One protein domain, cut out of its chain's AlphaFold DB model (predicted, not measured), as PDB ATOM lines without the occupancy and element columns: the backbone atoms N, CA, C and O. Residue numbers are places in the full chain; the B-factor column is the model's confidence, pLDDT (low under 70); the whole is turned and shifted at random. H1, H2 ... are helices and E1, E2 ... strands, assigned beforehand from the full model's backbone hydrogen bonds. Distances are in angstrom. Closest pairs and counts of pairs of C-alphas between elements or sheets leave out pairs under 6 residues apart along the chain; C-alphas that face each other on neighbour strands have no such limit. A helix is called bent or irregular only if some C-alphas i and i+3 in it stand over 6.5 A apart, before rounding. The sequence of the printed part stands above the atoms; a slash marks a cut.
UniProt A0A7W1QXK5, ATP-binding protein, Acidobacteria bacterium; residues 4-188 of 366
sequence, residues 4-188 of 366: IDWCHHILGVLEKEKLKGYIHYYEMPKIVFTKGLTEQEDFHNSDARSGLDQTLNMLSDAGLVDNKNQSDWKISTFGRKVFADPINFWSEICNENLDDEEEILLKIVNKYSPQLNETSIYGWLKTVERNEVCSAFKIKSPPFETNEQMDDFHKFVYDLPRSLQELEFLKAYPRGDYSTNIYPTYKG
ATOM      1  N   ILE A   4      34.374 -38.415 -42.128       94.75
ATOM      2  CA  ILE A   4      33.114 -37.697 -42.377       94.75
ATOM      3  C   ILE A   4      33.202 -36.941 -43.702       94.75
ATOM      4  O   ILE A   4      32.251 -36.968 -44.487       94.75
ATOM      5  N   ASP A   5      34.346 -36.321 -43.981       92.50
ATOM      6  CA  ASP A   5      34.627 -35.691 -45.267       92.50
ATOM      7  C   ASP A   5      34.611 -36.739 -46.397       92.50
ATOM      8  O   ASP A   5      34.101 -36.472 -47.485       92.50
ATOM      9  N   TRP A   6      35.089 -37.961 -46.128       94.88
ATOM     10  CA  TRP A   6      34.998 -39.094 -47.054       94.88
ATOM     11  C   TRP A   6      33.550 -39.532 -47.304       94.88
ATOM     12  O   TRP A   6      33.133 -39.665 -48.456       94.88
ATOM     13  N   CYS A   7      32.734 -39.656 -46.257       96.50
ATOM     14  CA  CYS A   7      31.292 -39.867 -46.391       96.50
ATOM     15  C   CYS A   7      30.639 -38.782 -47.261       96.50
ATOM     16  O   CYS A   7      29.848 -39.089 -48.154       96.50
ATOM     17  N   HIS A   8      30.999 -37.515 -47.044       95.81
ATOM     18  CA  HIS A   8      30.486 -36.395 -47.829       95.81
ATOM     19  C   HIS A   8      30.945 -36.454 -49.296       95.81
ATOM     20  O   HIS A   8      30.156 -36.186 -50.205       95.81
ATOM     21  N   HIS A   9      32.185 -36.882 -49.551       95.69
ATOM     22  CA  HIS A   9      32.685 -37.147 -50.899       95.69
ATOM     23  C   HIS A   9      31.851 -38.223 -51.611       95.69
ATOM     24  O   HIS A   9      31.408 -37.999 -52.740       95.69
ATOM     25  N   ILE A  10      31.570 -39.351 -50.947       97.06
ATOM     26  CA  ILE A  10      30.741 -40.432 -51.506       97.06
ATOM     27  C   ILE A  10      29.313 -39.959 -51.801       97.06
ATOM     28  O   ILE A  10      28.785 -40.263 -52.872       97.06
ATOM     29  N   LEU A  11      28.703 -39.156 -50.920       97.75
ATOM     30  CA  LEU A  11      27.405 -38.527 -51.205       97.75
ATOM     31  C   LEU A  11      27.466 -37.658 -52.470       97.75
ATOM     32  O   LEU A  11      26.582 -37.748 -53.320       97.75
ATOM     33  N   GLY A  12      28.536 -36.880 -52.643       97.12
ATOM     34  CA  GLY A  12      28.748 -36.070 -53.842       97.12
ATOM     35  C   GLY A  12      28.929 -36.894 -55.119       97.12
ATOM     36  O   GLY A  12      28.435 -36.498 -56.176       97.12
ATOM     37  N   VAL A  13      29.595 -38.051 -55.042       96.44
ATOM     38  CA  VAL A  13      29.700 -39.003 -56.162       96.44
ATOM     39  C   VAL A  13      28.319 -39.544 -56.537       96.44
ATOM     40  O   VAL A  13      27.919 -39.447 -57.698       96.44
ATOM     41  N   LEU A  14      27.553 -40.035 -55.561       97.00
ATOM     42  CA  LEU A  14      26.202 -40.558 -55.789       97.00
ATOM     43  C   LEU A  14      25.244 -39.488 -56.336       97.00
ATOM     44  O   LEU A  14      24.404 -39.781 -57.188       97.00
ATOM     45  N   GLU A  15      25.370 -38.240 -55.882       96.69
ATOM     46  CA  GLU A  15      24.548 -37.128 -56.364       96.69
ATOM     47  C   GLU A  15      24.882 -36.730 -57.808       96.69
ATOM     48  O   GLU A  15      23.971 -36.433 -58.586       96.69
ATOM     49  N   LYS A  16      26.158 -36.774 -58.210       96.44
ATOM     50  CA  LYS A  16      26.558 -36.569 -59.616       96.44
ATOM     51  C   LYS A  16      25.997 -37.661 -60.526       96.44
ATOM     52  O   LYS A  16      25.567 -37.377 -61.641       96.44
ATOM     53  N   GLU A  17      25.941 -38.889 -60.026       94.50
ATOM     54  CA  GLU A  17      25.487 -40.069 -60.761       94.50
ATOM     55  C   GLU A  17      23.969 -40.317 -60.672       94.50
ATOM     56  O   GLU A  17      23.455 -41.282 -61.238       94.50
ATOM     57  N   LYS A  18      23.207 -39.417 -60.033       87.00
ATOM     58  CA  LYS A  18      21.764 -39.580 -59.762       87.00
ATOM     59  C   LYS A  18      20.897 -39.906 -60.980       87.00
ATOM     60  O   LYS A  18      19.825 -40.490 -60.820       87.00
ATOM     61  N   LEU A  19      21.324 -39.501 -62.178       86.00
ATOM     62  CA  LEU A  19      20.603 -39.748 -63.429       86.00
ATOM     63  C   LEU A  19      20.678 -41.214 -63.875       86.00
ATOM     64  O   LEU A  19      19.784 -41.668 -64.583       86.00
ATOM     65  N   LYS A  20      21.698 -41.963 -63.436       87.62
ATOM     66  CA  LYS A  20      21.832 -43.403 -63.704       87.62
ATOM     67  C   LYS A  20      20.928 -44.260 -62.811       87.62
ATOM     68  O   LYS A  20      20.773 -45.450 -63.060       87.62
ATOM     69  N   GLY A  21      20.283 -43.663 -61.807       93.19
ATOM     70  CA  GLY A  21      19.441 -44.380 -60.858       93.19
ATOM     71  C   GLY A  21      20.268 -44.992 -59.732       93.19
ATOM     72  O   GLY A  21      20.915 -44.256 -58.993       93.19
ATOM     73  N   TYR A  22      20.176 -46.309 -59.559       95.38
ATOM     74  CA  TYR A  22      21.014 -47.036 -58.610       95.38
ATOM     75  C   TYR A  22      22.344 -47.413 -59.264       95.38
ATOM     76  O   TYR A  22      22.370 -47.790 -60.433       95.38
ATOM     77  N   ILE A  23      23.427 -47.332 -58.497       96.12
ATOM     78  CA  ILE A  23      24.767 -47.738 -58.910       96.12
ATOM     79  C   ILE A  23      25.070 -49.096 -58.295       96.12
ATOM     80  O   ILE A  23      24.990 -49.264 -57.075       96.12
ATOM     81  N   HIS A  24      25.461 -50.050 -59.136       96.44
ATOM     82  CA  HIS A  24      25.802 -51.384 -58.668       96.44
ATOM     83  C   HIS A  24      27.117 -51.371 -57.867       96.44
ATOM     84  O   HIS A  24      28.078 -50.670 -58.190       96.44
ATOM     85  N   TYR A  25      27.212 -52.211 -56.843       93.94
ATOM     86  CA  TYR A  25      28.318 -52.275 -55.883       93.94
ATOM     87  C   TYR A  25      29.694 -52.535 -56.522       93.94
ATOM     88  O   TYR A  25      30.714 -52.064 -56.017       93.94
ATOM     89  N   TYR A  26      29.740 -53.253 -57.649       93.12
ATOM     90  CA  TYR A  26      30.972 -53.472 -58.427       93.12
ATOM     91  C   TYR A  26      31.356 -52.294 -59.334       93.12
ATOM     92  O   TYR A  26      32.491 -52.228 -59.809       93.12
ATOM     93  N   GLU A  27      30.435 -51.368 -59.593       95.12
ATOM     94  CA  GLU A  27      30.715 -50.143 -60.345       95.12
ATOM     95  C   GLU A  27      31.227 -49.031 -59.429       95.12
ATOM     96  O   GLU A  27      32.073 -48.246 -59.855       95.12
ATOM     97  N   MET A  28      30.794 -49.013 -58.162       95.00
ATOM     98  CA  MET A  28      31.184 -47.998 -57.177       95.00
ATOM     99  C   MET A  28      32.704 -47.753 -57.111       95.00
ATOM    100  O   MET A  28      33.103 -46.597 -57.268       95.00
ATOM    101  N   PRO A  29      33.583 -48.775 -56.985       95.69
ATOM    102  CA  PRO A  29      35.028 -48.547 -56.976       95.69
ATOM    103  C   PRO A  29      35.554 -47.805 -58.206       95.69
ATOM    104  O   PRO A  29      36.422 -46.953 -58.074       95.69
ATOM    105  N   LYS A  30      35.013 -48.095 -59.397       94.75
ATOM    106  CA  LYS A  30      35.479 -47.517 -60.671       94.75
ATOM    107  C   LYS A  30      35.107 -46.044 -60.824       94.75
ATOM    108  O   LYS A  30      35.725 -45.340 -61.616       94.75
ATOM    109  N   ILE A  31      34.060 -45.612 -60.125       94.81
ATOM    110  CA  ILE A  31      33.576 -44.229 -60.132       94.81
ATOM    111  C   ILE A  31      34.301 -43.417 -59.056       94.81
ATOM    112  O   ILE A  31      34.645 -42.259 -59.274       94.81
ATOM    113  N   VAL A  32      34.516 -44.032 -57.894       93.94
ATOM    114  CA  VAL A  32      35.085 -43.384 -56.710       93.94
ATOM    115  C   VAL A  32      36.607 -43.269 -56.799       93.94
ATOM    116  O   VAL A  32      37.171 -42.234 -56.453       93.94
ATOM    117  N   PHE A  33      37.281 -44.319 -57.262       93.44
ATOM    118  CA  PHE A  33      38.737 -44.394 -57.279       93.44
ATOM    119  C   PHE A  33      39.312 -44.232 -58.684       93.44
ATOM    120  O   PHE A  33      38.644 -44.421 -59.700       93.44
ATOM    121  N   THR A  34      40.602 -43.902 -58.746       89.06
ATOM    122  CA  THR A  34      41.330 -43.881 -60.013       89.06
ATOM    123  C   THR A  34      41.510 -45.300 -60.547       89.06
ATOM    124  O   THR A  34      41.674 -46.260 -59.792       89.06
ATOM    125  N   LYS A  35      41.549 -45.426 -61.878       88.19
ATOM    126  CA  LYS A  35      41.708 -46.712 -62.568       88.19
ATOM    127  C   LYS A  35      42.914 -47.512 -62.052       88.19
ATOM    128  O   LYS A  35      42.776 -48.695 -61.764       88.19
ATOM    129  N   GLY A  36      44.050 -46.838 -61.847       88.56
ATOM    130  CA  GLY A  36      45.281 -47.467 -61.363       88.56
ATOM    131  C   GLY A  36      45.173 -48.085 -59.966       88.56
ATOM    132  O   GLY A  36      45.862 -49.062 -59.706       88.56
ATOM    133  N   LEU A  37      44.303 -47.567 -59.089       87.38
ATOM    134  CA  LEU A  37      44.063 -48.166 -57.773       87.38
ATOM    135  C   LEU A  37      43.164 -49.403 -57.884       87.38
ATOM    136  O   LEU A  37      43.457 -50.434 -57.294       87.38
ATOM    137  N   THR A  38      42.091 -49.321 -58.675       91.38
ATOM    138  CA  THR A  38      41.127 -50.429 -58.824       91.38
ATOM    139  C   THR A  38      41.667 -51.638 -59.588       91.38
ATOM    140  O   THR A  38      41.063 -52.705 -59.532       91.38
ATOM    141  N   GLU A  39      42.763 -51.472 -60.330       93.25
ATOM    142  CA  GLU A  39      43.422 -52.539 -61.095       93.25
ATOM    143  C   GLU A  39      44.526 -53.263 -60.303       93.25
ATOM    144  O   GLU A  39      45.111 -54.215 -60.819       93.25
ATOM    145  N   GLN A  40      44.817 -52.841 -59.065       92.06
ATOM    146  CA  GLN A  40      45.755 -53.551 -58.190       92.06
ATOM    147  C   GLN A  40      45.191 -54.925 -57.797       92.06
ATOM    148  O   GLN A  40      44.005 -55.054 -57.489       92.06
ATOM    149  N   GLU A  41      46.043 -55.955 -57.805       91.75
ATOM    150  CA  GLU A  41      45.648 -57.355 -57.574       91.75
ATOM    151  C   GLU A  41      45.002 -57.568 -56.191       91.75
ATOM    152  O   GLU A  41      44.086 -58.374 -56.035       91.75
ATOM    153  N   ASP A  42      45.426 -56.791 -55.198       92.94
ATOM    154  CA  ASP A  42      44.960 -56.838 -53.816       92.94
ATOM    155  C   ASP A  42      43.862 -55.813 -53.495       92.94
ATOM    156  O   ASP A  42      43.409 -55.755 -52.350       92.94
ATOM    157  N   PHE A  43      43.359 -55.052 -54.480       92.88
ATOM    158  CA  PHE A  43      42.372 -53.990 -54.246       92.88
ATOM    159  C   PHE A  43      41.157 -54.483 -53.449       92.88
ATOM    160  O   PHE A  43      40.700 -53.810 -52.528       92.88
ATOM    161  N   HIS A  44      40.651 -55.681 -53.752       93.06
ATOM    162  CA  HIS A  44      39.490 -56.251 -53.064       93.06
ATOM    163  C   HIS A  44      39.713 -56.533 -51.572       93.06
ATOM    164  O   HIS A  44      38.740 -56.556 -50.823       93.06
ATOM    165  N   ASN A  45      40.966 -56.701 -51.148       93.50
ATOM    166  CA  ASN A  45      41.362 -56.892 -49.753       93.50
ATOM    167  C   ASN A  45      42.020 -55.636 -49.156       93.50
ATOM    168  O   ASN A  45      42.535 -55.687 -48.043       93.50
ATOM    169  N   SER A  46      42.030 -54.525 -49.896       92.44
ATOM    170  CA  SER A  46      42.663 -53.279 -49.473       92.44
ATOM    171  C   SER A  46      41.779 -52.470 -48.523       92.44
ATOM    172  O   SER A  46      40.543 -52.530 -48.568       92.44
ATOM    173  N   ASP A  47      42.413 -51.601 -47.737       92.06
ATOM    174  CA  ASP A  47      41.716 -50.623 -46.899       92.06
ATOM    175  C   ASP A  47      40.850 -49.657 -47.720       92.06
ATOM    176  O   ASP A  47      39.849 -49.156 -47.219       92.06
ATOM    177  N   ALA A  48      41.197 -49.406 -48.990       92.31
ATOM    178  CA  ALA A  48      40.400 -48.560 -49.879       92.31
ATOM    179  C   ALA A  48      39.031 -49.187 -50.159       92.31
ATOM    180  O   ALA A  48      37.997 -48.517 -50.076       92.31
ATOM    181  N   ARG A  49      39.013 -50.495 -50.447       94.06
ATOM    182  CA  ARG A  49      37.766 -51.239 -50.630       94.06
ATOM    183  C   ARG A  49      36.980 -51.321 -49.327       94.06
ATOM    184  O   ARG A  49      35.792 -51.006 -49.332       94.06
ATOM    185  N   SER A  50      37.647 -51.665 -48.226       92.50
ATOM    186  CA  SER A  50      37.024 -51.703 -46.897       92.50
ATOM    187  C   SER A  50      36.389 -50.356 -46.528       92.50
ATOM    188  O   SER A  50      35.220 -50.305 -46.156       92.50
ATOM    189  N   GLY A  51      37.112 -49.249 -46.720       93.62
ATOM    190  CA  GLY A  51      36.632 -47.898 -46.437       93.62
ATOM    191  C   GLY A  51      35.399 -47.519 -47.253       93.62
ATOM    192  O   GLY A  51      34.440 -46.990 -46.696       93.62
ATOM    193  N   LEU A  52      35.365 -47.840 -48.552       95.62
ATOM    194  CA  LEU A  52      34.175 -47.625 -49.384       95.62
ATOM    195  C   LEU A  52      32.966 -48.420 -48.868       95.62
ATOM    196  O   LEU A  52      31.866 -47.875 -48.760       95.62
ATOM    197  N   ASP A  53      33.164 -49.693 -48.534       95.38
ATOM    198  CA  ASP A  53      32.090 -50.577 -48.081       95.38
ATOM    199  C   ASP A  53      31.540 -50.140 -46.717       95.38
ATOM    200  O   ASP A  53      30.325 -50.077 -46.516       95.38
ATOM    201  N   GLN A  54      32.428 -49.770 -45.793       95.06
ATOM    202  CA  GLN A  54      32.071 -49.202 -44.495       95.06
ATOM    203  C   GLN A  54      31.279 -47.903 -44.655       95.06
ATOM    204  O   GLN A  54      30.216 -47.758 -44.053       95.06
ATOM    205  N   THR A  55      31.741 -46.986 -45.511       96.06
ATOM    206  CA  THR A  55      31.044 -45.725 -45.782       96.06
ATOM    207  C   THR A  55      29.645 -45.952 -46.336       96.06
ATOM    208  O   THR A  55      28.699 -45.350 -45.837       96.06
ATOM    209  N   LEU A  56      29.481 -46.830 -47.331       97.06
ATOM    210  CA  LEU A  56      28.167 -47.116 -47.913       97.06
ATOM    211  C   LEU A  56      27.195 -47.682 -46.874       97.06
ATOM    212  O   LEU A  56      26.070 -47.192 -46.759       97.06
ATOM    213  N   ASN A  57      27.645 -48.649 -46.071       95.81
ATOM    214  CA  ASN A  57      26.833 -49.222 -45.001       95.81
ATOM    215  C   ASN A  57      26.427 -48.159 -43.968       95.81
ATOM    216  O   ASN A  57      25.245 -48.025 -43.670       95.81
ATOM    217  N   MET A  58      27.366 -47.339 -43.491       95.81
ATOM    218  CA  MET A  58      27.075 -46.303 -42.492       95.81
ATOM    219  C   MET A  58      26.165 -45.196 -43.019       95.81
ATOM    220  O   MET A  58      25.301 -44.710 -42.290       95.81
ATOM    221  N   LEU A  59      26.345 -44.784 -44.275       97.25
ATOM    222  CA  LEU A  59      25.456 -43.817 -44.914       97.25
ATOM    223  C   LEU A  59      24.041 -44.387 -45.074       97.25
ATOM    224  O   LEU A  59      23.075 -43.642 -44.921       97.25
ATOM    225  N   SER A  60      23.909 -45.686 -45.353       97.06
ATOM    226  CA  SER A  60      22.607 -46.357 -45.390       97.06
ATOM    227  C   SER A  60      21.977 -46.475 -44.009       97.06
ATOM    228  O   SER A  60      20.794 -46.186 -43.873       97.06
ATOM    229  N   ASP A  61      22.749 -46.832 -42.981       95.81
ATOM    230  CA  ASP A  61      22.263 -46.873 -41.596       95.81
ATOM    231  C   ASP A  61      21.762 -45.493 -41.139       95.81
ATOM    232  O   ASP A  61      20.737 -45.384 -40.476       95.81
ATOM    233  N   ALA A  62      22.445 -44.420 -41.554       96.69
ATOM    234  CA  ALA A  62      22.041 -43.040 -41.283       96.69
ATOM    235  C   ALA A  62      20.892 -42.533 -42.185       96.69
ATOM    236  O   ALA A  62      20.521 -41.360 -42.102       96.69
ATOM    237  N   GLY A  63      20.355 -43.367 -43.083       97.12
ATOM    238  CA  GLY A  63      19.283 -43.001 -44.018       97.12
ATOM    239  C   GLY A  63      19.697 -42.012 -45.118       97.12
ATOM    240  O   GLY A  63      18.844 -41.433 -45.798       97.12
ATOM    241  N   LEU A  64      20.998 -41.783 -45.309       97.88
ATOM    242  CA  LEU A  64      21.551 -40.848 -46.295       97.88
ATOM    243  C   LEU A  64      21.673 -41.483 -47.690       97.88
ATOM    244  O   LEU A  64      21.687 -40.786 -48.706       97.88
ATOM    245  N   VAL A  65      21.734 -42.809 -47.757       97.94
ATOM    246  CA  VAL A  65      21.806 -43.579 -49.001       97.94
ATOM    247  C   VAL A  65      20.776 -44.700 -48.947       97.94
ATOM    248  O   VAL A  65      20.648 -45.387 -47.942       97.94
ATOM    249  N   ASP A  66      20.046 -44.888 -50.039       97.25
ATOM    250  CA  ASP A  66      19.160 -46.025 -50.236       97.25
ATOM    251  C   ASP A  66      19.975 -47.208 -50.765       97.25
ATOM    252  O   ASP A  66      20.708 -47.079 -51.753       97.25
ATOM    253  N   ASN A  67      19.791 -48.376 -50.152       95.19
ATOM    254  CA  ASN A  67      20.328 -49.639 -50.637       95.19
ATOM    255  C   ASN A  67      19.184 -50.546 -51.112       95.19
ATOM    256  O   ASN A  67      18.287 -50.900 -50.345       95.19
ATOM    257  N   LYS A  68      19.228 -50.949 -52.383       93.38
ATOM    258  CA  LYS A  68      18.354 -51.973 -52.952       93.38
ATOM    259  C   LYS A  68      19.131 -53.288 -53.081       93.38
ATOM    260  O   LYS A  68      20.234 -53.330 -53.615       93.38
ATOM    261  N   ASN A  69      18.544 -54.387 -52.605       90.12
ATOM    262  CA  ASN A  69      19.111 -55.740 -52.721       90.12
ATOM    263  C   ASN A  69      20.566 -55.886 -52.216       90.12
ATOM    264  O   ASN A  69      21.317 -56.705 -52.743       90.12
ATOM    265  N   GLN A  70      20.984 -55.078 -51.240       86.94
ATOM    266  CA  GLN A  70      22.338 -55.067 -50.659       86.94
ATOM    267  C   GLN A  70      23.479 -54.736 -51.639       86.94
ATOM    268  O   GLN A  70      24.646 -54.781 -51.260       86.94
ATOM    269  N   SER A  71      23.173 -54.383 -52.886       92.12
ATOM    270  CA  SER A  71      24.160 -54.261 -53.967       92.12
ATOM    271  C   SER A  71      23.968 -53.019 -54.824       92.12
ATOM    272  O   SER A  71      24.903 -52.613 -55.501       92.12
ATOM    273  N   ASP A  72      22.809 -52.375 -54.758       95.50
ATOM    274  CA  ASP A  72      22.473 -51.215 -55.566       95.50
ATOM    275  C   ASP A  72      22.335 -49.991 -54.660       95.50
ATOM    276  O   ASP A  72      21.482 -49.963 -53.773       95.50
ATOM    277  N   TRP A  73      23.139 -48.956 -54.900       97.31
ATOM    278  CA  TRP A  73      23.239 -47.786 -54.023       97.31
ATOM    279  C   TRP A  73      22.787 -46.510 -54.722       97.31
ATOM    280  O   TRP A  73      23.082 -46.284 -55.896       97.31
ATOM    281  N   LYS A  74      22.080 -45.644 -54.000       97.25
ATOM    282  CA  LYS A  74      21.629 -44.345 -54.508       97.25
ATOM    283  C   LYS A  74      21.525 -43.347 -53.368       97.25
ATOM    284  O   LYS A  74      21.023 -43.690 -52.309       97.25
ATOM    285  N   ILE A  75      21.924 -42.093 -53.578       97.75
ATOM    286  CA  ILE A  75      21.678 -41.055 -52.569       97.75
ATOM    287  C   ILE A  75      20.169 -40.894 -52.315       97.75
ATOM    288  O   ILE A  75      19.380 -40.747 -53.260       97.75
ATOM    289  N   SER A  76      19.766 -40.927 -51.044       97.69
ATOM    290  CA  SER A  76      18.360 -40.783 -50.668       97.69
ATOM    291  C   SER A  76      17.915 -39.323 -50.805       97.69
ATOM    292  O   SER A  76      18.727 -38.393 -50.880       97.69
ATOM    293  N   THR A  77      16.604 -39.070 -50.812       97.00
ATOM    294  CA  THR A  77      16.083 -37.689 -50.799       97.00
ATOM    295  C   THR A  77      16.555 -36.920 -49.562       97.00
ATOM    296  O   THR A  77      16.835 -35.726 -49.652       97.00
ATOM    297  N   PHE A  78      16.655 -37.600 -48.417       97.75
ATOM    298  CA  PHE A  78      17.184 -37.022 -47.186       97.75
ATOM    299  C   PHE A  78      18.692 -36.766 -47.296       97.75
ATOM    300  O   PHE A  78      19.139 -35.651 -47.038       97.75
ATOM    301  N   GLY A  79      19.451 -37.737 -47.811       97.75
ATOM    302  CA  GLY A  79      20.887 -37.612 -48.046       97.75
ATOM    303  C   GLY A  79      21.259 -36.437 -48.938       97.75
ATOM    304  O   GLY A  79      22.240 -35.761 -48.659       97.75
ATOM    305  N   ARG A  80      20.448 -36.109 -49.953       97.31
ATOM    306  CA  ARG A  80      20.658 -34.904 -50.778       97.31
ATOM    307  C   ARG A  80      20.560 -33.607 -49.987       97.31
ATOM    308  O   ARG A  80      21.334 -32.689 -50.237       97.31
ATOM    309  N   LYS A  81      19.602 -33.518 -49.058       97.06
ATOM    310  CA  LYS A  81      19.447 -32.335 -48.201       97.06
ATOM    311  C   LYS A  81      20.655 -32.190 -47.282       97.06
ATOM    312  O   LYS A  81      21.225 -31.112 -47.222       97.06
ATOM    313  N   VAL A  82      21.076 -33.289 -46.655       96.62
ATOM    314  CA  VAL A  82      22.262 -33.329 -45.785       96.62
ATOM    315  C   VAL A  82      23.547 -33.042 -46.565       96.62
ATOM    316  O   VAL A  82      24.428 -32.353 -46.069       96.62
ATOM    317  N   PHE A  83      23.661 -33.528 -47.801       96.12
ATOM    318  CA  PHE A  83      24.789 -33.217 -48.675       96.12
ATOM    319  C   PHE A  83      24.837 -31.726 -49.041       96.12
ATOM    320  O   PHE A  83      25.916 -31.148 -49.089       96.12
ATOM    321  N   ALA A  84      23.687 -31.090 -49.275       94.81
ATOM    322  CA  ALA A  84      23.630 -29.661 -49.574       94.81
ATOM    323  C   ALA A  84      23.920 -28.779 -48.343       94.81
ATOM    324  O   ALA A  84      24.602 -27.767 -48.469       94.81
ATOM    325  N   ASP A  85      23.401 -29.159 -47.174       93.00
ATOM    326  CA  ASP A  85      23.626 -28.473 -45.901       93.00
ATOM    327  C   ASP A  85      23.558 -29.477 -44.734       93.00
ATOM    328  O   ASP A  85      22.463 -29.854 -44.293       93.00
ATOM    329  N   PRO A  86      24.711 -29.935 -44.213       95.00
ATOM    330  CA  PRO A  86      24.733 -30.944 -43.163       95.00
ATOM    331  C   PRO A  86      24.428 -30.375 -41.774       95.00
ATOM    332  O   PRO A  86      24.130 -31.155 -40.870       95.00
ATOM    333  N   ILE A  87      24.481 -29.050 -41.575       94.00
ATOM    334  CA  ILE A  87      24.467 -28.425 -40.240       94.00
ATOM    335  C   ILE A  87      23.192 -28.752 -39.468       94.00
ATOM    336  O   ILE A  87      23.254 -29.037 -38.275       94.00
ATOM    337  N   ASN A  88      22.038 -28.756 -40.138       92.00
ATOM    338  CA  ASN A  88      20.769 -29.058 -39.475       92.00
ATOM    339  C   ASN A  88      20.731 -30.498 -38.950       92.00
ATOM    340  O   ASN A  88      20.436 -30.713 -37.778       92.00
ATOM    341  N   PHE A  89      21.115 -31.469 -39.783       95.81
ATOM    342  CA  PHE A  89      21.162 -32.875 -39.382       95.81
ATOM    343  C   PHE A  89      22.238 -33.138 -38.325       95.81
ATOM    344  O   PHE A  89      21.993 -33.807 -37.323       95.81
ATOM    345  N   TRP A  90      23.432 -32.570 -38.505       96.94
ATOM    346  CA  TRP A  90      24.491 -32.676 -37.510       96.94
ATOM    347  C   TRP A  90      24.087 -32.027 -36.191       96.94
ATOM    348  O   TRP A  90      24.470 -32.530 -35.144       96.94
ATOM    349  N   SER A  91      23.301 -30.948 -36.200       95.12
ATOM    350  CA  SER A  91      22.844 -30.317 -34.962       95.12
ATOM    351  C   SER A  91      21.909 -31.221 -34.173       95.12
ATOM    352  O   SER A  91      21.985 -31.196 -32.950       95.12
ATOM    353  N   GLU A  92      21.038 -31.982 -34.836       95.44
ATOM    354  CA  GLU A  92      20.183 -32.965 -34.164       95.44
ATOM    355  C   GLU A  92      21.044 -34.017 -33.463       95.44
ATOM    356  O   GLU A  92      20.849 -34.275 -32.282       95.44
ATOM    357  N   ILE A  93      22.069 -34.520 -34.158       97.31
ATOM    358  CA  ILE A  93      23.055 -35.448 -33.600       97.31
ATOM    359  C   ILE A  93      23.791 -34.827 -32.401       97.31
ATOM    360  O   ILE A  93      23.842 -35.411 -31.327       97.31
ATOM    361  N   CYS A  94      24.357 -33.633 -32.568       96.56
ATOM    362  CA  CYS A  94      25.267 -33.000 -31.606       96.56
ATOM    363  C   CYS A  94      24.582 -32.468 -30.335       96.56
ATOM    364  O   CYS A  94      25.277 -32.120 -29.372       96.56
ATOM    365  N   ASN A  95      23.251 -32.368 -30.353       95.06
ATOM    366  CA  ASN A  95      22.430 -31.962 -29.215       95.06
ATOM    367  C   ASN A  95      22.117 -33.117 -28.256       95.06
ATOM    368  O   ASN A  95      21.595 -32.857 -27.173       95.06
ATOM    369  N   GLU A  96      22.425 -34.360 -28.634       96.25
ATOM    370  CA  GLU A  96      22.298 -35.500 -27.732       96.25
ATOM    371  C   GLU A  96      23.250 -35.327 -26.542       96.25
ATOM    372  O   GLU A  96      24.433 -34.994 -26.713       96.25
ATOM    373  N   ASN A  97      22.719 -35.525 -25.336       95.12
ATOM    374  CA  ASN A  97      23.477 -35.387 -24.099       95.12
ATOM    375  C   ASN A  97      23.947 -36.766 -23.662       95.12
ATOM    376  O   ASN A  97      23.142 -37.575 -23.215       95.12
ATOM    377  N   LEU A  98      25.248 -36.991 -23.790       96.50
ATOM    378  CA  LEU A  98      25.916 -38.160 -23.240       96.50
ATOM    379  C   LEU A  98      26.340 -37.872 -21.804       96.50
ATOM    380  O   LEU A  98      26.673 -36.725 -21.481       96.50
ATOM    381  N   ASP A  99      26.337 -38.895 -20.955       96.25
ATOM    382  CA  ASP A  99      27.032 -38.790 -19.675       96.25
ATOM    383  C   ASP A  99      28.563 -38.765 -19.865       96.25
ATOM    384  O   ASP A  99      29.092 -38.997 -20.958       96.25
ATOM    385  N   ASP A 100      29.292 -38.439 -18.794       95.56
ATOM    386  CA  ASP A 100      30.748 -38.287 -18.852       95.56
ATOM    387  C   ASP A 100      31.451 -39.579 -19.311       95.56
ATOM    388  O   ASP A 100      32.460 -39.524 -20.016       95.56
ATOM    389  N   GLU A 101      30.942 -40.751 -18.926       95.38
ATOM    390  CA  GLU A 101      31.557 -42.037 -19.255       95.38
ATOM    391  C   GLU A 101      31.273 -42.419 -20.710       95.38
ATOM    392  O   GLU A 101      32.193 -42.827 -21.427       95.38
ATOM    393  N   GLU A 102      30.038 -42.221 -21.171       97.06
ATOM    394  CA  GLU A 102      29.609 -42.386 -22.560       97.06
ATOM    395  C   GLU A 102      30.432 -41.502 -23.501       97.06
ATOM    396  O   GLU A 102      30.968 -41.984 -24.505       97.06
ATOM    397  N   GLU A 103      30.608 -40.226 -23.146       96.38
ATOM    398  CA  GLU A 103      31.441 -39.286 -23.894       96.38
ATOM    399  C   GLU A 103      32.902 -39.767 -23.956       96.38
ATOM    400  O   GLU A 103      33.525 -39.739 -25.023       96.38
ATOM    401  N   ILE A 104      33.458 -40.256 -22.842       94.75
ATOM    402  CA  ILE A 104      34.825 -40.796 -22.805       94.75
ATOM    403  C   ILE A 104      34.954 -42.035 -23.700       94.75
ATOM    404  O   ILE A 104      35.909 -42.123 -24.479       94.75
ATOM    405  N   LEU A 105      34.019 -42.988 -23.632       95.88
ATOM    406  CA  LEU A 105      34.062 -44.188 -24.473       95.88
ATOM    407  C   LEU A 105      33.939 -43.829 -25.956       95.88
ATOM    408  O   LEU A 105      34.717 -44.331 -26.771       95.88
ATOM    409  N   LEU A 106      33.015 -42.936 -26.315       96.44
ATOM    410  CA  LEU A 106      32.838 -42.502 -27.696       96.44
ATOM    411  C   LEU A 106      34.116 -41.848 -28.242       96.44
ATOM    412  O   LEU A 106      34.557 -42.176 -29.346       96.44
ATOM    413  N   LYS A 107      34.773 -41.003 -27.438       94.62
ATOM    414  CA  LYS A 107      36.085 -40.411 -27.755       94.62
ATOM    415  C   LYS A 107      37.161 -41.453 -27.992       94.62
ATOM    416  O   LYS A 107      37.936 -41.331 -28.939       94.62
ATOM    417  N   ILE A 108      37.223 -42.481 -27.150       92.69
ATOM    418  CA  ILE A 108      38.172 -43.589 -27.306       92.69
ATOM    419  C   ILE A 108      37.931 -44.290 -28.644       92.69
ATOM    420  O   ILE A 108      38.868 -44.452 -29.430       92.69
ATOM    421  N   VAL A 109      36.680 -44.645 -28.936       94.00
ATOM    422  CA  VAL A 109      36.327 -45.365 -30.163       94.00
ATOM    423  C   VAL A 109      36.655 -44.532 -31.406       94.00
ATOM    424  O   VAL A 109      37.328 -45.006 -32.324       94.00
ATOM    425  N   ASN A 110      36.260 -43.260 -31.406       91.81
ATOM    426  CA  ASN A 110      36.474 -42.334 -32.518       91.81
ATOM    427  C   ASN A 110      37.925 -41.859 -32.657       91.81
ATOM    428  O   ASN A 110      38.287 -41.313 -33.694       91.81
ATOM    429  N   LYS A 111      38.770 -42.073 -31.646       89.44
ATOM    430  CA  LYS A 111      40.215 -41.853 -31.744       89.44
ATOM    431  C   LYS A 111      40.926 -43.027 -32.411       89.44
ATOM    432  O   LYS A 111      41.836 -42.808 -33.203       89.44
ATOM    433  N   TYR A 112      40.558 -44.261 -32.063       83.81
ATOM    434  CA  TYR A 112      41.236 -45.459 -32.570       83.81
ATOM    435  C   TYR A 112      40.716 -45.923 -33.928       83.81
ATOM    436  O   TYR A 112      41.444 -46.586 -34.667       83.81
ATOM    437  N   SER A 113      39.466 -45.606 -34.261       85.31
ATOM    438  CA  SER A 113      38.839 -46.160 -35.453       85.31
ATOM    439  C   SER A 113      39.209 -45.435 -36.751       85.31
ATOM    440  O   SER A 113      39.675 -46.127 -37.655       85.31
ATOM    441  N   PRO A 114      39.069 -44.101 -36.893       81.62
ATOM    442  CA  PRO A 114      39.376 -43.416 -38.143       81.62
ATOM    443  C   PRO A 114      40.854 -43.525 -38.489       81.62
ATOM    444  O   PRO A 114      41.722 -43.057 -37.755       81.62
ATOM    445  N   GLN A 115      41.129 -44.126 -39.639       82.69
ATOM    446  CA  GLN A 115      42.471 -44.281 -40.169       82.69
ATOM    447  C   GLN A 115      42.639 -43.392 -41.398       82.69
ATOM    448  O   GLN A 115      41.782 -43.336 -42.287       82.69
ATOM    449  N   LEU A 116      43.773 -42.698 -41.441       74.94
ATOM    450  CA  LEU A 116      44.192 -41.880 -42.570       74.94
ATOM    451  C   LEU A 116      45.392 -42.556 -43.226       74.94
ATOM    452  O   LEU A 116      46.400 -42.798 -42.568       74.94
ATOM    453  N   ASN A 117      45.305 -42.842 -44.523       66.06
ATOM    454  CA  ASN A 117      46.493 -43.185 -45.303       66.06
ATOM    455  C   ASN A 117      47.323 -41.904 -45.526       66.06
ATOM    456  O   ASN A 117      46.745 -40.838 -45.748       66.06
ATOM    457  N   GLU A 118      48.655 -42.003 -45.517       59.59
ATOM    458  CA  GLU A 118      49.597 -40.906 -45.807       59.59
ATOM    459  C   GLU A 118      49.312 -40.207 -47.152       59.59
ATOM    460  O   GLU A 118      49.591 -39.022 -47.314       59.59
ATOM    461  N   THR A 119      48.692 -40.920 -48.100       65.75
ATOM    462  CA  THR A 119      48.268 -40.388 -49.411       65.75
ATOM    463  C   THR A 119      46.834 -39.816 -49.432       65.75
ATOM    464  O   THR A 119      46.459 -39.139 -50.386       65.75
ATOM    465  N   SER A 120      46.048 -40.056 -48.370       62.19
ATOM    466  CA  SER A 120      44.755 -39.452 -47.974       62.19
ATOM    467  C   SER A 120      43.693 -39.196 -49.060       62.19
ATOM    468  O   SER A 120      43.024 -38.161 -49.039       62.19
ATOM    469  N   ILE A 121      43.470 -40.142 -49.981       82.50
ATOM    470  CA  ILE A 121      42.351 -40.054 -50.947       82.50
ATOM    471  C   ILE A 121      41.046 -40.715 -50.458       82.50
ATOM    472  O   ILE A 121      40.013 -40.536 -51.096       82.50
ATOM    473  N   TYR A 122      41.078 -41.464 -49.348       88.88
ATOM    474  CA  TYR A 122      39.911 -42.092 -48.714       88.88
ATOM    475  C   TYR A 122      40.085 -42.187 -47.193       88.88
ATOM    476  O   TYR A 122      41.209 -42.108 -46.687       88.88
ATOM    477  N   GLY A 123      38.973 -42.378 -46.480       90.38
ATOM    478  CA  GLY A 123      38.954 -42.735 -45.062       90.38
ATOM    479  C   GLY A 123      38.467 -44.169 -44.863       90.38
ATOM    480  O   GLY A 123      37.622 -44.651 -45.617       90.38
ATOM    481  N   TRP A 124      38.974 -44.847 -43.837       91.62
ATOM    482  CA  TRP A 124      38.464 -46.147 -43.398       91.62
ATOM    483  C   TRP A 124      38.460 -46.241 -41.872       91.62
ATOM    484  O   TRP A 124      39.043 -45.400 -41.182       91.62
ATOM    485  N   LEU A 125      37.754 -47.236 -41.350       92.44
ATOM    486  CA  LEU A 125      37.515 -47.433 -39.929       92.44
ATOM    487  C   LEU A 125      38.072 -48.778 -39.480       92.44
ATOM    488  O   LEU A 125      37.771 -49.827 -40.055       92.44
ATOM    489  N   LYS A 126      38.843 -48.750 -38.401       92.50
ATOM    490  CA  LYS A 126      39.283 -49.944 -37.688       92.50
ATOM    491  C   LYS A 126      38.275 -50.298 -36.597       92.50
ATOM    492  O   LYS A 126      37.746 -49.420 -35.917       92.50
ATOM    493  N   THR A 127      38.032 -51.585 -36.395       91.94
ATOM    494  CA  THR A 127      37.339 -52.070 -35.200       91.94
ATOM    495  C   THR A 127      38.143 -51.732 -33.951       91.94
ATOM    496  O   THR A 127      39.354 -51.950 -33.927       91.94
ATOM    497  N   VAL A 128      37.457 -51.254 -32.914       93.50
ATOM    498  CA  VAL A 128      38.046 -51.049 -31.594       93.50
ATOM    499  C   VAL A 128      37.841 -52.307 -30.767       93.50
ATOM    500  O   VAL A 128      36.717 -52.790 -30.589       93.50
ATOM    501  N   GLU A 129      38.952 -52.872 -30.322       91.94
ATOM    502  CA  GLU A 129      38.990 -54.124 -29.589       91.94
ATOM    503  C   GLU A 129      38.866 -53.888 -28.085       91.94
ATOM    504  O   GLU A 129      39.278 -52.864 -27.536       91.94
ATOM    505  N   ARG A 130      38.373 -54.910 -27.382       91.19
ATOM    506  CA  ARG A 130      38.265 -54.933 -25.917       91.19
ATOM    507  C   ARG A 130      39.520 -54.422 -25.210       91.19
ATOM    508  O   ARG A 130      39.411 -53.648 -24.271       91.19
ATOM    509  N   ASN A 131      40.704 -54.865 -25.631       91.06
ATOM    510  CA  ASN A 131      41.948 -54.511 -24.946       91.06
ATOM    511  C   ASN A 131      42.248 -53.003 -25.044       91.06
ATOM    512  O   ASN A 131      42.817 -52.437 -24.113       91.06
ATOM    513  N   GLU A 132      41.835 -52.350 -26.133       92.00
ATOM    514  CA  GLU A 132      41.982 -50.901 -26.320       92.00
ATOM    515  C   GLU A 132      41.052 -50.142 -25.357       92.00
ATOM    516  O   GLU A 132      41.497 -49.204 -24.692       92.00
ATOM    517  N   VAL A 133      39.805 -50.606 -25.191       92.56
ATOM    518  CA  VAL A 133      38.865 -50.073 -24.184       92.56
ATOM    519  C   VAL A 133      39.394 -50.305 -22.771       92.56
ATOM    520  O   VAL A 133      39.484 -49.363 -21.984       92.56
ATOM    521  N   CYS A 134      39.818 -51.533 -22.456       92.94
ATOM    522  CA  CYS A 134      40.333 -51.864 -21.133       92.94
ATOM    523  C   CYS A 134      41.541 -51.002 -20.760       92.94
ATOM    524  O   CYS A 134      41.606 -50.457 -19.659       92.94
ATOM    525  N   SER A 135      42.475 -50.828 -21.698       92.75
ATOM    526  CA  SER A 135      43.645 -49.976 -21.498       92.75
ATOM    527  C   SER A 135      43.265 -48.513 -21.271       92.75
ATOM    528  O   SER A 135      43.922 -47.842 -20.475       92.75
ATOM    529  N   ALA A 136      42.246 -48.003 -21.963       90.62
ATOM    530  CA  ALA A 136      41.839 -46.607 -21.856       90.62
ATOM    531  C   ALA A 136      41.168 -46.293 -20.509       90.62
ATOM    532  O   ALA A 136      41.472 -45.265 -19.905       90.62
ATOM    533  N   PHE A 137      40.343 -47.211 -20.000       93.19
ATOM    534  CA  PHE A 137      39.702 -47.095 -18.685       93.19
ATOM    535  C   PHE A 137      40.554 -47.636 -17.529       93.19
ATOM    536  O   PHE A 137      40.144 -47.561 -16.376       93.19
ATOM    537  N   LYS A 138      41.758 -48.153 -17.813       95.19
ATOM    538  CA  LYS A 138      42.651 -48.797 -16.830       95.19
ATOM    539  C   LYS A 138      41.983 -49.957 -16.079       95.19
ATOM    540  O   LYS A 138      42.320 -50.224 -14.927       95.19
ATOM    541  N   ILE A 139      41.073 -50.664 -16.743       94.88
ATOM    542  CA  ILE A 139      40.391 -51.834 -16.184       94.88
ATOM    543  C   ILE A 139      41.154 -53.112 -16.528       94.88
ATOM    544  O   ILE A 139      41.777 -53.241 -17.588       94.88
ATOM    545  N   LYS A 140      41.113 -54.081 -15.618       93.69
ATOM    546  CA  LYS A 140      41.776 -55.371 -15.803       93.69
ATOM    547  C   LYS A 140      40.962 -56.234 -16.769       93.69
ATOM    548  O   LYS A 140      39.746 -56.321 -16.654       93.69
ATOM    549  N   SER A 141      41.625 -56.891 -17.718       90.94
ATOM    550  CA  SER A 141      40.992 -57.943 -18.522       90.94
ATOM    551  C   SER A 141      40.937 -59.271 -17.747       90.94
ATOM    552  O   SER A 141      41.763 -59.470 -16.853       90.94
ATOM    553  N   PRO A 142      40.022 -60.198 -18.094       89.50
ATOM    554  CA  PRO A 142      39.973 -61.521 -17.481       89.50
ATOM    555  C   PRO A 142      41.339 -62.238 -17.485       89.50
ATOM    556  O   PRO A 142      42.084 -62.109 -18.463       89.50
ATOM    557  N   PRO A 143      41.647 -63.052 -16.457       92.81
ATOM    558  CA  PRO A 143      40.784 -63.405 -15.324       92.81
ATOM    559  C   PRO A 143      40.723 -62.320 -14.230       92.81
ATOM    560  O   PRO A 143      41.713 -61.644 -13.944       92.81
ATOM    561  N   PHE A 144      39.554 -62.186 -13.597       94.00
ATOM    562  CA  PHE A 144      39.312 -61.237 -12.503       94.00
ATOM    563  C   PHE A 144      39.644 -61.857 -11.140       94.00
ATOM    564  O   PHE A 144      39.415 -63.043 -10.913       94.00
ATOM    565  N   GLU A 145      40.172 -61.044 -10.228       96.25
ATOM    566  CA  GLU A 145      40.478 -61.419  -8.837       96.25
ATOM    567  C   GLU A 145      39.383 -60.977  -7.860       96.25
ATOM    568  O   GLU A 145      39.263 -61.544  -6.775       96.25
ATOM    569  N   THR A 146      38.595 -59.965  -8.229       96.75
ATOM    570  CA  THR A 146      37.537 -59.392  -7.390       96.75
ATOM    571  C   THR A 146      36.253 -59.195  -8.193       96.75
ATOM    572  O   THR A 146      36.289 -59.069  -9.418       96.75
ATOM    573  N   ASN A 147      35.113 -59.132  -7.496       96.31
ATOM    574  CA  ASN A 147      33.833 -58.790  -8.124       96.31
ATOM    575  C   ASN A 147      33.851 -57.367  -8.696       96.31
ATOM    576  O   ASN A 147      33.341 -57.162  -9.782       96.31
ATOM    577  N   GLU A 148      34.524 -56.423  -8.034       96.88
ATOM    578  CA  GLU A 148      34.683 -55.045  -8.523       96.88
ATOM    579  C   GLU A 148      35.368 -54.992  -9.900       96.88
ATOM    580  O   GLU A 148      34.884 -54.321 -10.803       96.88
ATOM    581  N   GLN A 149      36.432 -55.781 -10.114       95.81
ATOM    582  CA  GLN A 149      37.081 -55.883 -11.429       95.81
ATOM    583  C   GLN A 149      36.139 -56.444 -12.503       95.81
ATOM    584  O   GLN A 149      36.231 -56.054 -13.666       95.81
ATOM    585  N   MET A 150      35.262 -57.378 -12.124       95.44
ATOM    586  CA  MET A 150      34.256 -57.939 -13.021       95.44
ATOM    587  C   MET A 150      33.169 -56.903 -13.336       95.44
ATOM    588  O   MET A 150      32.832 -56.732 -14.503       95.44
ATOM    589  N   ASP A 151      32.665 -56.193 -12.329       96.06
ATOM    590  CA  ASP A 151      31.626 -55.172 -12.472       96.06
ATOM    591  C   ASP A 151      32.110 -54.011 -13.358       96.06
ATOM    592  O   ASP A 151      31.428 -53.647 -14.317       96.06
ATOM    593  N   ASP A 152      33.329 -53.508 -13.131       95.69
ATOM    594  CA  ASP A 152      33.964 -52.494 -13.984       95.69
ATOM    595  C   ASP A 152      34.110 -52.988 -15.428       95.69
ATOM    596  O   ASP A 152      33.790 -52.278 -16.386       95.69
ATOM    597  N   PHE A 153      34.577 -54.226 -15.608       95.12
ATOM    598  CA  PHE A 153      34.688 -54.812 -16.937       95.12
ATOM    599  C   PHE A 153      33.328 -54.883 -17.632       95.12
ATOM    600  O   PHE A 153      33.215 -54.481 -18.790       95.12
ATOM    601  N   HIS A 154      32.293 -55.356 -16.936       94.50
ATOM    602  CA  HIS A 154      30.949 -55.452 -17.493       94.50
ATOM    603  C   HIS A 154      30.405 -54.085 -17.904       94.50
ATOM    604  O   HIS A 154      29.940 -53.924 -19.038       94.50
ATOM    605  N   LYS A 155      30.573 -53.090 -17.032       95.75
ATOM    606  CA  LYS A 155      30.163 -51.714 -17.281       95.75
ATOM    607  C   LYS A 155      30.797 -51.150 -18.554       95.75
ATOM    608  O   LYS A 155      30.087 -50.744 -19.470       95.75
ATOM    609  N   PHE A 156      32.128 -51.143 -18.649       95.06
ATOM    610  CA  PHE A 156      32.824 -50.443 -19.739       95.06
ATOM    611  C   PHE A 156      32.919 -51.245 -21.046       95.06
ATOM    612  O   PHE A 156      33.079 -50.651 -22.112       95.06
ATOM    613  N   VAL A 157      32.832 -52.580 -20.998       94.12
ATOM    614  CA  VAL A 157      32.963 -53.450 -22.187       94.12
ATOM    615  C   VAL A 157      31.610 -53.898 -22.747       94.12
ATOM    616  O   VAL A 157      31.538 -54.250 -23.931       94.12
ATOM    617  N   TYR A 158      30.534 -53.859 -21.952       93.31
ATOM    618  CA  TYR A 158      29.195 -54.260 -22.398       93.31
ATOM    619  C   TYR A 158      28.137 -53.182 -22.201       93.31
ATOM    620  O   TYR A 158      27.508 -52.800 -23.187       93.31
ATOM    621  N   ASP A 159      27.942 -52.686 -20.980       95.69
ATOM    622  CA  ASP A 159      26.789 -51.827 -20.679       95.69
ATOM    623  C   ASP A 159      26.906 -50.467 -21.371       95.69
ATOM    624  O   ASP A 159      25.982 -50.031 -22.055       95.69
ATOM    625  N   LEU A 160      28.077 -49.840 -21.287       96.38
ATOM    626  CA  LEU A 160      28.334 -48.533 -21.882       96.38
ATOM    627  C   LEU A 160      28.342 -48.573 -23.426       96.38
ATOM    628  O   LEU A 160      27.651 -47.756 -24.040       96.38
ATOM    629  N   PRO A 161      29.012 -49.539 -24.100       96.44
ATOM    630  CA  PRO A 161      28.840 -49.716 -25.539       96.44
ATOM    631  C   PRO A 161      27.389 -49.981 -25.943       96.44
ATOM    632  O   PRO A 161      26.936 -49.487 -26.972       96.44
ATOM    633  N   ARG A 162      26.637 -50.749 -25.149       96.00
ATOM    634  CA  ARG A 162      25.223 -51.002 -25.431       96.00
ATOM    635  C   ARG A 162      24.389 -49.725 -25.335       96.00
ATOM    636  O   ARG A 162      23.599 -49.495 -26.244       96.00
ATOM    637  N   SER A 163      24.600 -48.896 -24.312       97.06
ATOM    638  CA  SER A 163      23.925 -47.596 -24.173       97.06
ATOM    639  C   SER A 163      24.160 -46.716 -25.405       97.06
ATOM    640  O   SER A 163      23.227 -46.307 -26.094       97.06
ATOM    641  N   LEU A 164      25.426 -46.557 -25.806       97.81
ATOM    642  CA  LEU A 164      25.783 -45.804 -27.010       97.81
ATOM    643  C   LEU A 164      25.263 -46.448 -28.306       97.81
ATOM    644  O   LEU A 164      25.022 -45.739 -29.283       97.81
ATOM    645  N   GLN A 165      25.088 -47.772 -28.352       97.25
ATOM    646  CA  GLN A 165      24.450 -48.449 -29.484       97.25
ATOM    647  C   GLN A 165      22.952 -48.148 -29.568       97.25
ATOM    648  O   GLN A 165      22.435 -47.984 -30.672       97.25
ATOM    649  N   GLU A 166      22.255 -48.075 -28.435       96.62
ATOM    650  CA  GLU A 166      20.833 -47.714 -28.375       96.62
ATOM    651  C   GLU A 166      20.601 -46.272 -28.863       96.62
ATOM    652  O   GLU A 166      19.591 -46.001 -29.510       96.62
ATOM    653  N   LEU A 167      21.587 -45.386 -28.667       96.56
ATOM    654  CA  LEU A 167      21.641 -44.031 -29.242       96.56
ATOM    655  C   LEU A 167      22.194 -43.981 -30.681       96.56
ATOM    656  O   LEU A 167      22.325 -42.906 -31.270       96.56
ATOM    657  N   GLU A 168      22.528 -45.134 -31.263       97.31
ATOM    658  CA  GLU A 168      23.115 -45.281 -32.598       97.31
ATOM    659  C   GLU A 168      24.473 -44.572 -32.784       97.31
ATOM    660  O   GLU A 168      24.852 -44.254 -33.915       97.31
ATOM    661  N   PHE A 169      25.243 -44.327 -31.718       97.56
ATOM    662  CA  PHE A 169      26.586 -43.722 -31.780       97.56
ATOM    663  C   PHE A 169      27.717 -44.721 -32.023       97.56
ATOM    664  O   PHE A 169      28.780 -44.356 -32.531       97.56
ATOM    665  N   LEU A 170      27.483 -45.992 -31.725       96.50
ATOM    666  CA  LEU A 170      28.393 -47.078 -32.065       96.50
ATOM    667  C   LEU A 170      27.618 -48.363 -32.361       96.50
ATOM    668  O   LEU A 170      26.411 -48.445 -32.153       96.50
ATOM    669  N   LYS A 171      28.312 -49.380 -32.863       95.69
ATOM    670  CA  LYS A 171      27.816 -50.756 -32.933       95.69
ATOM    671  C   LYS A 171      28.735 -51.646 -32.117       95.69
ATOM    672  O   LYS A 171      29.948 -51.613 -32.308       95.69
ATOM    673  N   ALA A 172      28.164 -52.455 -31.245       94.38
ATOM    674  CA  ALA A 172      28.857 -53.392 -30.384       94.38
ATOM    675  C   ALA A 172      28.380 -54.812 -30.695       94.38
ATOM    676  O   ALA A 172      27.205 -55.152 -30.564       94.38
ATOM    677  N   TYR A 173      29.314 -55.666 -31.104       91.62
ATOM    678  CA  TYR A 173      29.030 -57.067 -31.394       91.62
ATOM    679  C   TYR A 173      29.738 -57.938 -30.359       91.62
ATOM    680  O   TYR A 173      30.950 -58.161 -30.488       91.62
ATOM    681  N   PRO A 174      29.020 -58.409 -29.322       85.56
ATOM    682  CA  PRO A 174      29.593 -59.335 -28.361       85.56
ATOM    683  C   PRO A 174      29.911 -60.661 -29.056       85.56
ATOM    684  O   PRO A 174      29.136 -61.172 -29.869       85.56
ATOM    685  N   ARG A 175      31.067 -61.227 -28.727       83.12
ATOM    686  CA  ARG A 175      31.518 -62.549 -29.157       83.12
ATOM    687  C   ARG A 175      31.483 -63.503 -27.965       83.12
ATOM    688  O   ARG A 175      31.572 -63.096 -26.808       83.12
ATOM    689  N   GLY A 176      31.356 -64.798 -28.253       79.56
ATOM    690  CA  GLY A 176      31.247 -65.840 -27.224       79.56
ATOM    691  C   GLY A 176      32.499 -66.035 -26.355       79.56
ATOM    692  O   GLY A 176      32.445 -66.779 -25.385       79.56
ATOM    693  N   ASP A 177      33.611 -65.379 -26.685       80.62
ATOM    694  CA  ASP A 177      34.898 -65.421 -25.978       80.62
ATOM    695  C   ASP A 177      35.122 -64.210 -25.050       80.62
ATOM    696  O   ASP A 177      36.259 -63.885 -24.698       80.62
ATOM    697  N   TYR A 178      34.045 -63.513 -24.675       75.94
ATOM    698  CA  TYR A 178      34.089 -62.262 -23.915       75.94
ATOM    699  C   TYR A 178      34.828 -61.118 -24.631       75.94
ATOM    700  O   TYR A 178      35.234 -60.146 -23.987       75.94
ATOM    701  N   SER A 179      35.042 -61.200 -25.945       81.69
ATOM    702  CA  SER A 179      35.456 -60.040 -26.735       81.69
ATOM    703  C   SER A 179      34.228 -59.290 -27.258       81.69
ATOM    704  O   SER A 179      33.195 -59.883 -27.560       81.69
ATOM    705  N   THR A 180      34.327 -57.968 -27.340       86.50
ATOM    706  CA  THR A 180      33.325 -57.119 -27.988       86.50
ATOM    707  C   THR A 180      34.042 -56.347 -29.072       86.50
ATOM    708  O   THR A 180      35.037 -55.675 -28.796       86.50
ATOM    709  N   ASN A 181      33.546 -56.455 -30.299       91.06
ATOM    710  CA  ASN A 181      34.000 -55.601 -31.384       91.06
ATOM    711  C   ASN A 181      33.142 -54.343 -31.397       91.06
ATOM    712  O   ASN A 181      31.926 -54.444 -31.581       91.06
ATOM    713  N   ILE A 182      33.780 -53.188 -31.225       95.12
ATOM    714  CA  ILE A 182      33.109 -51.893 -31.220       95.12
ATOM    715  C   ILE A 182      33.453 -51.154 -32.512       95.12
ATOM    716  O   ILE A 182      34.621 -51.023 -32.879       95.12
ATOM    717  N   TYR A 183      32.430 -50.678 -33.212       94.62
ATOM    718  CA  TYR A 183      32.546 -49.931 -34.460       94.62
ATOM    719  C   TYR A 183      31.910 -48.556 -34.274       94.62
ATOM    720  O   TYR A 183      30.792 -48.491 -33.760       94.62
ATOM    721  N   PRO A 184      32.551 -47.458 -34.698       95.75
ATOM    722  CA  PRO A 184      31.880 -46.166 -34.696       95.75
ATOM    723  C   PRO A 184      30.763 -46.144 -35.744       95.75
ATOM    724  O   PRO A 184      30.815 -46.844 -36.759       95.75
ATOM    725  N   THR A 185      29.757 -45.307 -35.522       96.75
ATOM    726  CA  THR A 185      28.728 -45.005 -36.526       96.75
ATOM    727  C   THR A 185      28.956 -43.615 -37.117       96.75
ATOM    728  O   THR A 185      29.768 -42.827 -36.629       96.75
ATOM    729  N   TYR A 186      28.216 -43.283 -38.180       96.88
ATOM    730  CA  TYR A 186      28.269 -41.939 -38.758       96.88
ATOM    731  C   TYR A 186      27.852 -40.890 -37.723       96.88
ATOM    732  O   TYR A 186      28.525 -39.872 -37.575       96.88
ATOM    733  N   LYS A 187      26.786 -41.173 -36.960       97.69
ATOM    734  CA  LYS A 187      26.321 -40.309 -35.872       97.69
ATOM    735  C   LYS A 187      27.395 -40.128 -34.804       97.69
ATOM    736  O   LYS A 187      27.648 -38.994 -34.416       97.69
ATOM    737  N   GLY A 188      28.055 -41.208 -34.379       97.31
ATOM    738  CA  GLY A 188      29.093 -41.143 -33.347       97.31
ATOM    739  C   GLY A 188      30.277 -40.287 -33.773       97.31
ATOM    740  O   GLY A 188      30.742 -39.444 -33.007       97.31
TER     741      GLY A 188
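This is residues 4 to 188 of the 366 residues of the protein "ATP-binding protein" of Acidobacteria bacterium (UniProt A0A7W1QXK5). Look for two lobes set along the longest axis: in one, helices H1, H4 and H5 pack round the small strand hairpin E1 E2, and in the other, helices H7, H8 and H9 pack round the strand hairpin E5 E6. H6 lies on the way from the first lobe to the second, and the third hairpin, E3 E4, reaches back from H7 so that E4 packs on H4. The printed part has 185 residues with nine named helices and six named strands, in the order H1 H2 H3 H4 E1 E2 H5 H6 H7 E3 E4 H8 H9 E5 E6. Its class is mixed, helices and strands, and each of its three sheets is one antiparallel pair. The whole is compact, with a radius of gyration of the C-alphas of 18.5 A and spans of 61 by 41 by 32 A.

Begin at the hairpin of E5, residues 170 to 174, and E6, residues 180 to 184, where N 171 and O 183 are 2.8 A apart, within hydrogen-bond range. Next look at H9, residues 147 to 166; its closest C-alphas to E5 are those of Gln 165 and Lys 171, 5.3 A apart. H9 has a kink of 26 degrees near residue 154 and is only just irregular, with C-alphas 157 and 160 6.8 A apart. Its residues 156 to 164 touch H7, residues 100 to 112, about perpendicular at 76 degrees, closest at the C-alphas of Glu 102 and Leu 160, 6.3 A. H9 also touches H8, residues 130 to 137, about perpendicular at 76 degrees, closest at the C-alphas of Arg 130 and Val 157, 6.7 A. H7 and H8 only just touch, with 3 pairs of C-alphas within 8 A, the closest those of Ile 108 and Ala 136, 7.2 A. Between H7 and H8 in the chain find the hairpin of E3, residues 114 to 116, and E4, residues 123 to 125, with N 115 and O 124 2.9 A apart, within hydrogen-bond range. The C-alpha of Trp 124 in E4 is 4.0 A from that of Gly 51 in H4, residues 47 to 61, their closest pair. H4 touches H1, residues 4 to 16, about perpendicular at 78 degrees, closest at the C-alphas of Cys 7 and Thr 55, 5.9 A. H1 is the hub: it touches H5, residues 77 to 84, at a steep tilt of 64 degrees, opposite ways, closest at the C-alphas of Leu 11 and Phe 83, 6.4 A, and only just touches H2, residues 28 to 32, with 3 pairs of C-alphas within 8 A, the closest those of Val 13 and Val 32, 7.0 A. H3, residues 35 to 38, is close to H2 but not clearly touching, and H6, residues 87 to 94, stands likewise to H5, with C-alphas 82 and 89 6.5 A apart. In the hairpin of E1, residues 65 to 68, and E2, residues 72 to 75, N 66 and O 74 are 2.7 A apart, within hydrogen-bond range. H1, H2, H3, H4 and H5 are apart from H7, H8 and H9. Every O i to N i+4 pair is within hydrogen-bond range in H1, H2, H4, H6, H7 and H8, against 3 of 4 in H5 and 14 of 16 in H9; H3 is too short for such a pair.

Find C-alpha 4 at (33.114, -37.697, -42.377); from there H1 runs 18.5 A to C-alpha 16. H4 covers 20.5 A, H7 18.7 A and H9, from C-alpha 147 at (33.833, -58.790, -8.124), 26.5 A. E5 and E6 each span 12.9 A, and E6 ends at C-alpha 184 at (31.880, -46.166, -34.696).

The two C-alphas farthest apart are those of Leu 19 and Glu 145, 62.0 A. The printed part has no cut, and the link from H1 to H2, 11 residues, is the long one. Mean pLDDT of the printed part is 93.0; look for values under 70 at residues 117 to 120.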